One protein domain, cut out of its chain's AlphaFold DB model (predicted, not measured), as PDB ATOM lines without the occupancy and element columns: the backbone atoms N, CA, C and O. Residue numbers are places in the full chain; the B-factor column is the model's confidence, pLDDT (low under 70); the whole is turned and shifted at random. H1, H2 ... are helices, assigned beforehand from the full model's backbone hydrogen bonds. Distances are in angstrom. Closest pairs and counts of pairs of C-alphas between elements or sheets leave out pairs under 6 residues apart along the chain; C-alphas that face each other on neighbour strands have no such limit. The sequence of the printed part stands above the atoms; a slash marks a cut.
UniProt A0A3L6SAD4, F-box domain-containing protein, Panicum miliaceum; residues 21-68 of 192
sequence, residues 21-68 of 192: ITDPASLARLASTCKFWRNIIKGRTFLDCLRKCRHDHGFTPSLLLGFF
ATOM      1  N   ILE A  21      48.460 -35.501  36.524       77.38
ATOM      2  CA  ILE A  21      47.751 -36.785  36.592       77.38
ATOM      3  C   ILE A  21      48.512 -37.825  35.771       77.38
ATOM      4  O   ILE A  21      48.282 -37.990  34.573       77.38
ATOM      5  N   THR A  22      49.433 -38.541  36.417       70.06
ATOM      6  CA  THR A  22      50.292 -39.570  35.800       70.06
ATOM      7  C   THR A  22      49.584 -40.876  35.442       70.06
ATOM      8  O   THR A  22      50.026 -41.602  34.553       70.06
ATOM      9  N   ASP A  23      48.443 -41.141  36.064       77.00
ATOM     10  CA  ASP A  23      47.745 -42.416  35.954       77.00
ATOM     11  C   ASP A  23      46.605 -42.390  34.902       77.00
ATOM     12  O   ASP A  23      45.702 -41.545  34.997       77.00
ATOM     13  N   PRO A  24      46.591 -43.319  33.919       75.25
ATOM     14  CA  PRO A  24      45.499 -43.445  32.949       75.25
ATOM     15  C   PRO A  24      44.128 -43.663  33.597       75.25
ATOM     16  O   PRO A  24      43.133 -43.133  33.095       75.25
ATOM     17  N   ALA A  25      44.036 -44.397  34.713       79.56
ATOM     18  CA  ALA A  25      42.747 -44.664  35.356       79.56
ATOM     19  C   ALA A  25      42.153 -43.391  35.987       79.56
ATOM     20  O   ALA A  25      40.945 -43.142  35.938       79.56
ATOM     21  N   SER A  26      43.000 -42.532  36.540       82.56
ATOM     22  CA  SER A  26      42.620 -41.215  37.059       82.56
ATOM     23  C   SER A  26      42.149 -40.272  35.953       82.56
ATOM     24  O   SER A  26      41.172 -39.545  36.137       82.56
ATOM     25  N   LEU A  27      42.767 -40.350  34.777       82.69
ATOM     26  CA  LEU A  27      42.354 -39.601  33.593       82.69
ATOM     27  C   LEU A  27      40.992 -40.086  33.051       82.69
ATOM     28  O   LEU A  27      40.121 -39.270  32.741       82.69
ATOM     29  N   ALA A  28      40.763 -41.404  33.033       82.62
ATOM     30  CA  ALA A  28      39.465 -42.008  32.713       82.62
ATOM     31  C   ALA A  28      38.356 -41.539  33.666       82.62
ATOM     32  O   ALA A  28      37.272 -41.144  33.223       82.62
ATOM     33  N   ARG A  29      38.644 -41.493  34.973       83.00
ATOM     34  CA  ARG A  29      37.715 -40.956  35.977       83.00
ATOM     35  C   ARG A  29      37.413 -39.477  35.746       83.00
ATOM     36  O   ARG A  29      36.244 -39.106  35.816       83.00
ATOM     37  N   LEU A  30      38.410 -38.650  35.409       84.44
ATOM     38  CA  LEU A  30      38.195 -37.229  35.105       84.44
ATOM     39  C   LEU A  30      37.239 -37.034  33.926       84.44
ATOM     40  O   LEU A  30      36.258 -36.306  34.034       84.44
ATOM     41  N   ALA A  31      37.473 -37.722  32.816       83.56
ATOM     42  CA  ALA A  31      36.607 -37.623  31.643       83.56
ATOM     43  C   ALA A  31      35.218 -38.262  31.836       83.56
ATOM     44  O   ALA A  31      34.297 -37.988  31.061       83.56
ATOM     45  N   SER A  32      35.039 -39.086  32.872       79.94
ATOM     46  CA  SER A  32      33.720 -39.557  33.301       79.94
ATOM     47  C   SER A  32      32.945 -38.492  34.092       79.94
ATOM     48  O   SER A  32      31.718 -38.475  34.045       79.94
ATOM     49  N   THR A  33      33.627 -37.551  34.762       81.75
ATOM     50  CA  THR A  33      32.947 -36.536  35.591       81.75
ATOM     51  C   THR A  33      32.095 -35.552  34.792       81.75
ATOM     52  O   THR A  33      30.988 -35.234  35.220       81.75
ATOM     53  N   CYS A  34      32.577 -35.049  33.648       76.44
ATOM     54  CA  CYS A  34      31.791 -34.144  32.807       76.44
ATOM     55  C   CYS A  34      32.247 -34.120  31.337       76.44
ATOM     56  O   CYS A  34      33.379 -34.476  30.996       76.44
ATOM     57  N   LYS A  35      31.351 -33.650  30.453       80.56
ATOM     58  CA  LYS A  35      31.600 -33.526  29.002       80.56
ATOM     59  C   LYS A  35      32.794 -32.617  28.679       80.56
ATOM     60  O   LYS A  35      33.500 -32.879  27.714       80.56
ATOM     61  N   PHE A  36      33.044 -31.596  29.498       82.75
ATOM     62  CA  PHE A  36      34.175 -30.681  29.337       82.75
ATOM     63  C   PHE A  36      35.523 -31.408  29.446       82.75
ATOM     64  O   PHE A  36      36.294 -31.409  28.489       82.75
ATOM     65  N   TRP A  37      35.763 -32.116  30.556       82.62
ATOM     66  CA  TRP A  37      36.981 -32.914  30.738       82.62
ATOM     67  C   TRP A  37      37.100 -34.009  29.685       82.62
ATOM     68  O   TRP A  37      38.185 -34.234  29.156       82.62
ATOM     69  N   ARG A  38      35.982 -34.653  29.326       83.88
ATOM     70  CA  ARG A  38      35.956 -35.644  28.245       83.88
ATOM     71  C   ARG A  38      36.459 -35.060  26.924       83.88
ATOM     72  O   ARG A  38      37.275 -35.695  26.266       83.88
ATOM     73  N   ASN A  39      35.992 -33.875  26.542       82.94
ATOM     74  CA  ASN A  39      36.380 -33.235  25.285       82.94
ATOM     75  C   ASN A  39      37.844 -32.785  25.293       82.94
ATOM     76  O   ASN A  39      38.529 -32.956  24.289       82.94
ATOM     77  N   ILE A  40      38.340 -32.287  26.429       82.62
ATOM     78  CA  ILE A  40      39.752 -31.912  26.586       82.62
ATOM     79  C   ILE A  40      40.654 -33.143  26.485       82.62
ATOM     80  O   ILE A  40      41.621 -33.143  25.729       82.62
ATOM     81  N   ILE A  41      40.311 -34.219  27.196       82.81
ATOM     82  CA  ILE A  41      41.110 -35.450  27.237       82.81
ATOM     83  C   ILE A  41      41.087 -36.180  25.886       82.81
ATOM     84  O   ILE A  41      42.082 -36.784  25.492       82.81
ATOM     85  N   LYS A  42      39.975 -36.100  25.143       81.31
ATOM     86  CA  LYS A  42      39.892 -36.561  23.746       81.31
ATOM     87  C   LYS A  42      40.650 -35.659  22.763       81.31
ATOM     88  O   LYS A  42      40.832 -36.052  21.611       81.31
ATOM     89  N   GLY A  43      41.048 -34.456  23.173       82.44
ATOM     90  CA  GLY A  43      41.713 -33.482  22.318       82.44
ATOM     91  C   GLY A  43      43.032 -34.018  21.767       82.44
ATOM     92  O   GLY A  43      43.862 -34.553  22.501       82.44
ATOM     93  N   ARG A  44      43.246 -33.849  20.457       73.56
ATOM     94  CA  ARG A  44      44.466 -34.319  19.779       73.56
ATOM     95  C   ARG A  44      45.726 -33.682  20.374       73.56
ATOM     96  O   ARG A  44      46.686 -34.386  20.650       73.56
ATOM     97  N   THR A  45      45.683 -32.381  20.657       77.81
ATOM     98  CA  THR A  45      46.791 -31.634  21.275       77.81
ATOM     99  C   THR A  45      47.177 -32.191  22.645       77.81
ATOM    100  O   THR A  45      48.361 -32.361  22.928       77.81
ATOM    101  N   PHE A  46      46.184 -32.537  23.467       78.31
ATOM    102  CA  PHE A  46      46.405 -33.130  24.780       78.31
ATOM    103  C   PHE A  46      47.008 -34.535  24.675       78.31
ATOM    104  O   PHE A  46      48.006 -34.823  25.330       78.31
ATOM    105  N   LEU A  47      46.452 -35.398  23.820       77.56
ATOM    106  CA  LEU A  47      46.972 -36.755  23.622       77.56
ATOM    107  C   LEU A  47      48.390 -36.759  23.035       77.56
ATOM    108  O   LEU A  47      49.204 -37.598  23.424       77.56
ATOM    109  N   ASP A  48      48.703 -35.821  22.142       76.94
ATOM    110  CA  ASP A  48      50.043 -35.666  21.572       76.94
ATOM    111  C   ASP A  48      51.044 -35.155  22.616       76.94
ATOM    112  O   ASP A  48      52.164 -35.664  22.695       76.94
ATOM    113  N   CYS A  49      50.643 -34.197  23.458       74.25
ATOM    114  CA  CYS A  49      51.448 -33.729  24.590       74.25
ATOM    115  C   CYS A  49      51.704 -34.864  25.591       74.25
ATOM    116  O   CYS A  49      52.842 -35.130  25.971       74.25
ATOM    117  N   LEU A  50      50.658 -35.614  25.932       72.94
ATOM    118  CA  LEU A  50      50.731 -36.751  26.841       72.94
ATOM    119  C   LEU A  50      51.642 -37.858  26.304       72.94
ATOM    120  O   LEU A  50      52.422 -38.426  27.065       72.94
ATOM    121  N   ARG A  51      51.586 -38.133  24.995       71.38
ATOM    122  CA  ARG A  51      52.484 -39.083  24.329       71.38
ATOM    123  C   ARG A  51      53.939 -38.620  24.420       71.38
ATOM    124  O   ARG A  51      54.787 -39.407  24.822       71.38
ATOM    125  N   LYS A  52      54.215 -37.348  24.111       71.94
ATOM    126  CA  LYS A  52      55.562 -36.754  24.192       71.94
ATOM    127  C   LYS A  52      56.127 -36.791  25.610       71.94
ATOM    128  O   LYS A  52      57.277 -37.164  25.790       71.94
ATOM    129  N   CYS A  53      55.315 -36.457  26.611       67.44
ATOM    130  CA  CYS A  53      55.746 -36.419  28.008       67.44
ATOM    131  C   CYS A  53      55.853 -37.800  28.672       67.44
ATOM    132  O   CYS A  53      56.395 -37.881  29.770       67.44
ATOM    133  N   ARG A  54      55.304 -38.873  28.078       69.38
ATOM    134  CA  ARG A  54      55.225 -40.209  28.713       69.38
ATOM    135  C   ARG A  54      55.766 -41.344  27.860       69.38
ATOM    136  O   ARG A  54      55.409 -42.504  28.084       69.38
ATOM    137  N   HIS A  55      56.638 -41.013  26.913       60.38
ATOM    138  CA  HIS A  55      57.305 -41.996  26.066       60.38
ATOM    139  C   HIS A  55      58.079 -43.049  26.876       60.38
ATOM    140  O   HIS A  55      58.148 -44.201  26.454       60.38
ATOM    141  N   ASP A  56      58.538 -42.698  28.077       59.69
ATOM    142  CA  ASP A  56      59.427 -43.545  28.878       59.69
ATOM    143  C   ASP A  56      58.691 -44.568  29.763       59.69
ATOM    144  O   ASP A  56      59.320 -45.421  30.386       59.69
ATOM    145  N   HIS A  57      57.355 -44.511  29.845       60.44
ATOM    146  CA  HIS A  57      56.573 -45.306  30.810       60.44
ATOM    147  C   HIS A  57      55.572 -46.282  30.174       60.44
ATOM    148  O   HIS A  57      54.693 -46.796  30.863       60.44
ATOM    149  N   GLY A  58      55.654 -46.531  28.862       61.56
ATOM    150  CA  GLY A  58      54.736 -47.458  28.178       61.56
ATOM    151  C   GLY A  58      53.288 -46.952  28.092       61.56
ATOM    152  O   GLY A  58      52.355 -47.726  27.865       61.56
ATOM    153  N   PHE A  59      53.075 -45.645  28.269       66.31
ATOM    154  CA  PHE A  59      51.748 -45.053  28.208       66.31
ATOM    155  C   PHE A  59      51.228 -45.066  26.766       66.31
ATOM    156  O   PHE A  59      51.731 -44.349  25.901       66.31
ATOM    157  N   THR A  60      50.191 -45.866  26.507       68.75
ATOM    158  CA  THR A  60      49.586 -45.971  25.175       68.75
ATOM    159  C   THR A  60      48.278 -45.166  25.122       68.75
ATOM    160  O   THR A  60      47.235 -45.662  25.555       68.75
ATOM    161  N   PRO A  61      48.274 -43.932  24.576       64.81
ATOM    162  CA  PRO A  61      47.088 -43.065  24.561       64.81
ATOM    163  C   PRO A  61      45.898 -43.645  23.776       64.81
ATOM    164  O   PRO A  61      44.761 -43.226  23.991       64.81
ATOM    165  N   SER A  62      46.119 -44.629  22.896       66.94
ATOM    166  CA  SER A  62      45.037 -45.322  22.186       66.94
ATOM    167  C   SER A  62      44.143 -46.160  23.109       66.94
ATOM    168  O   SER A  62      42.950 -46.271  22.831       66.94
ATOM    169  N   LEU A  63      44.662 -46.684  24.228       69.88
ATOM    170  CA  LEU A  63      43.853 -47.405  25.224       69.88
ATOM    171  C   LEU A  63      42.849 -46.472  25.907       69.88
ATOM    172  O   LEU A  63      41.691 -46.826  26.119       69.88
ATOM    173  N   LEU A  64      43.286 -45.246  26.189       71.25
ATOM    174  CA  LEU A  64      42.445 -44.209  26.767       71.25
ATOM    175  C   LEU A  64      41.331 -43.802  25.790       71.25
ATOM    176  O   LEU A  64      40.176 -43.638  26.177       71.25
ATOM    177  N   LEU A  65      41.668 -43.692  24.502       67.44
ATOM    178  CA  LEU A  65      40.697 -43.384  23.458       67.44
ATOM    179  C   LEU A  65      39.656 -44.498  23.302       67.44
ATOM    180  O   LEU A  65      38.477 -44.184  23.163       67.44
ATOM    181  N   GLY A  66      40.058 -45.770  23.401       68.19
ATOM    182  CA  GLY A  66      39.138 -46.913  23.385       68.19
ATOM    183  C   GLY A  66      38.054 -46.830  24.465       68.19
ATOM    184  O   GLY A  66      36.895 -47.122  24.185       68.19
ATOM    185  N   PHE A  67      38.396 -46.333  25.660       67.75
ATOM    186  CA  PHE A  67      37.429 -46.111  26.741       67.75
ATOM    187  C   PHE A  67      36.435 -44.980  26.428       67.75
ATOM    188  O   PHE A  67      35.264 -45.057  26.790       67.75
ATOM    189  N   PHE A  68      36.867 -43.918  25.739       64.88
ATOM    190  CA  PHE A  68      35.998 -42.763  25.487       64.88
ATOM    191  C   PHE A  68      35.264 -42.771  24.148       64.88
ATOM    192  O   PHE A  68      34.293 -42.023  23.987       64.88
TER     193      PHE A  68
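What this domain is: This is residues 21 to 68 of the 192 residues of the protein "F-box domain-containing protein" of Panicum miliaceum (UniProt A0A3L6SAD4). What shape does the backbone take? Four short helices make a small triangle in cross-section: H1 on one side, H2 and H3 one after the other running back on the second, and H4 folding back on the third. What makes it up? The printed part has 48 residues with four named helices, H1, H2, H3 and H4 in that order, no named strand, and is all helix. It is compact, with a radius of gyration of the C-alphas of 10.0 A, and spans 29 by 19 by 18 A.

How they stand to each other: How does the first pair stand? H1, residues 24 to 33, and H2, residues 35 to 41, touch as a helical hairpin at a shallow tilt of 26 degrees, their closest C-alphas, Ala 31 and Arg 38, 4.0 A apart. What follows? H3, residues 44 to 53, is close to H2 but not clearly touching, the closest C-alphas, Ile 40 and Phe 46, being 7.0 A apart. H3 is apart from H1. Where does H4 come in? H4, residues 61 to 68, makes a hairpin with H3 at a steep tilt of 41 degrees; they only just touch, with 3 pairs of C-alphas within 8 A, Leu 47 and Pro 61 closest at 6.4 A. H4 and H1 also only just touch, with 3 such pairs, the closest C-alphas being Pro 24 and Leu 64 at 6.9 A. Are the helix backbones complete? In H1, H2, H3 and H4 every O i to N i+4 pair is within hydrogen-bond range.

Where its parts are: Where does H1 lie? It runs 14.6 A from C-alpha 24 at (45.499, -43.445, 32.949) to C-alpha 33. How long are the others? H2 measures 9.9 A from C-alpha 35 to 41, H3 14.1 A from 44 to 53, and H4 11.1 A from 61 to C-alpha 68 at (35.998, -42.763, 25.487).

The domain as a whole: How large is it? The two C-alphas farthest apart, Lys 35 and Asp 56, are 29.6 A from each other. Is it continuous and confident? The printed part has no cut and no long link; pLDDT is under 70 at residues 53 to 63 and 65 to 68.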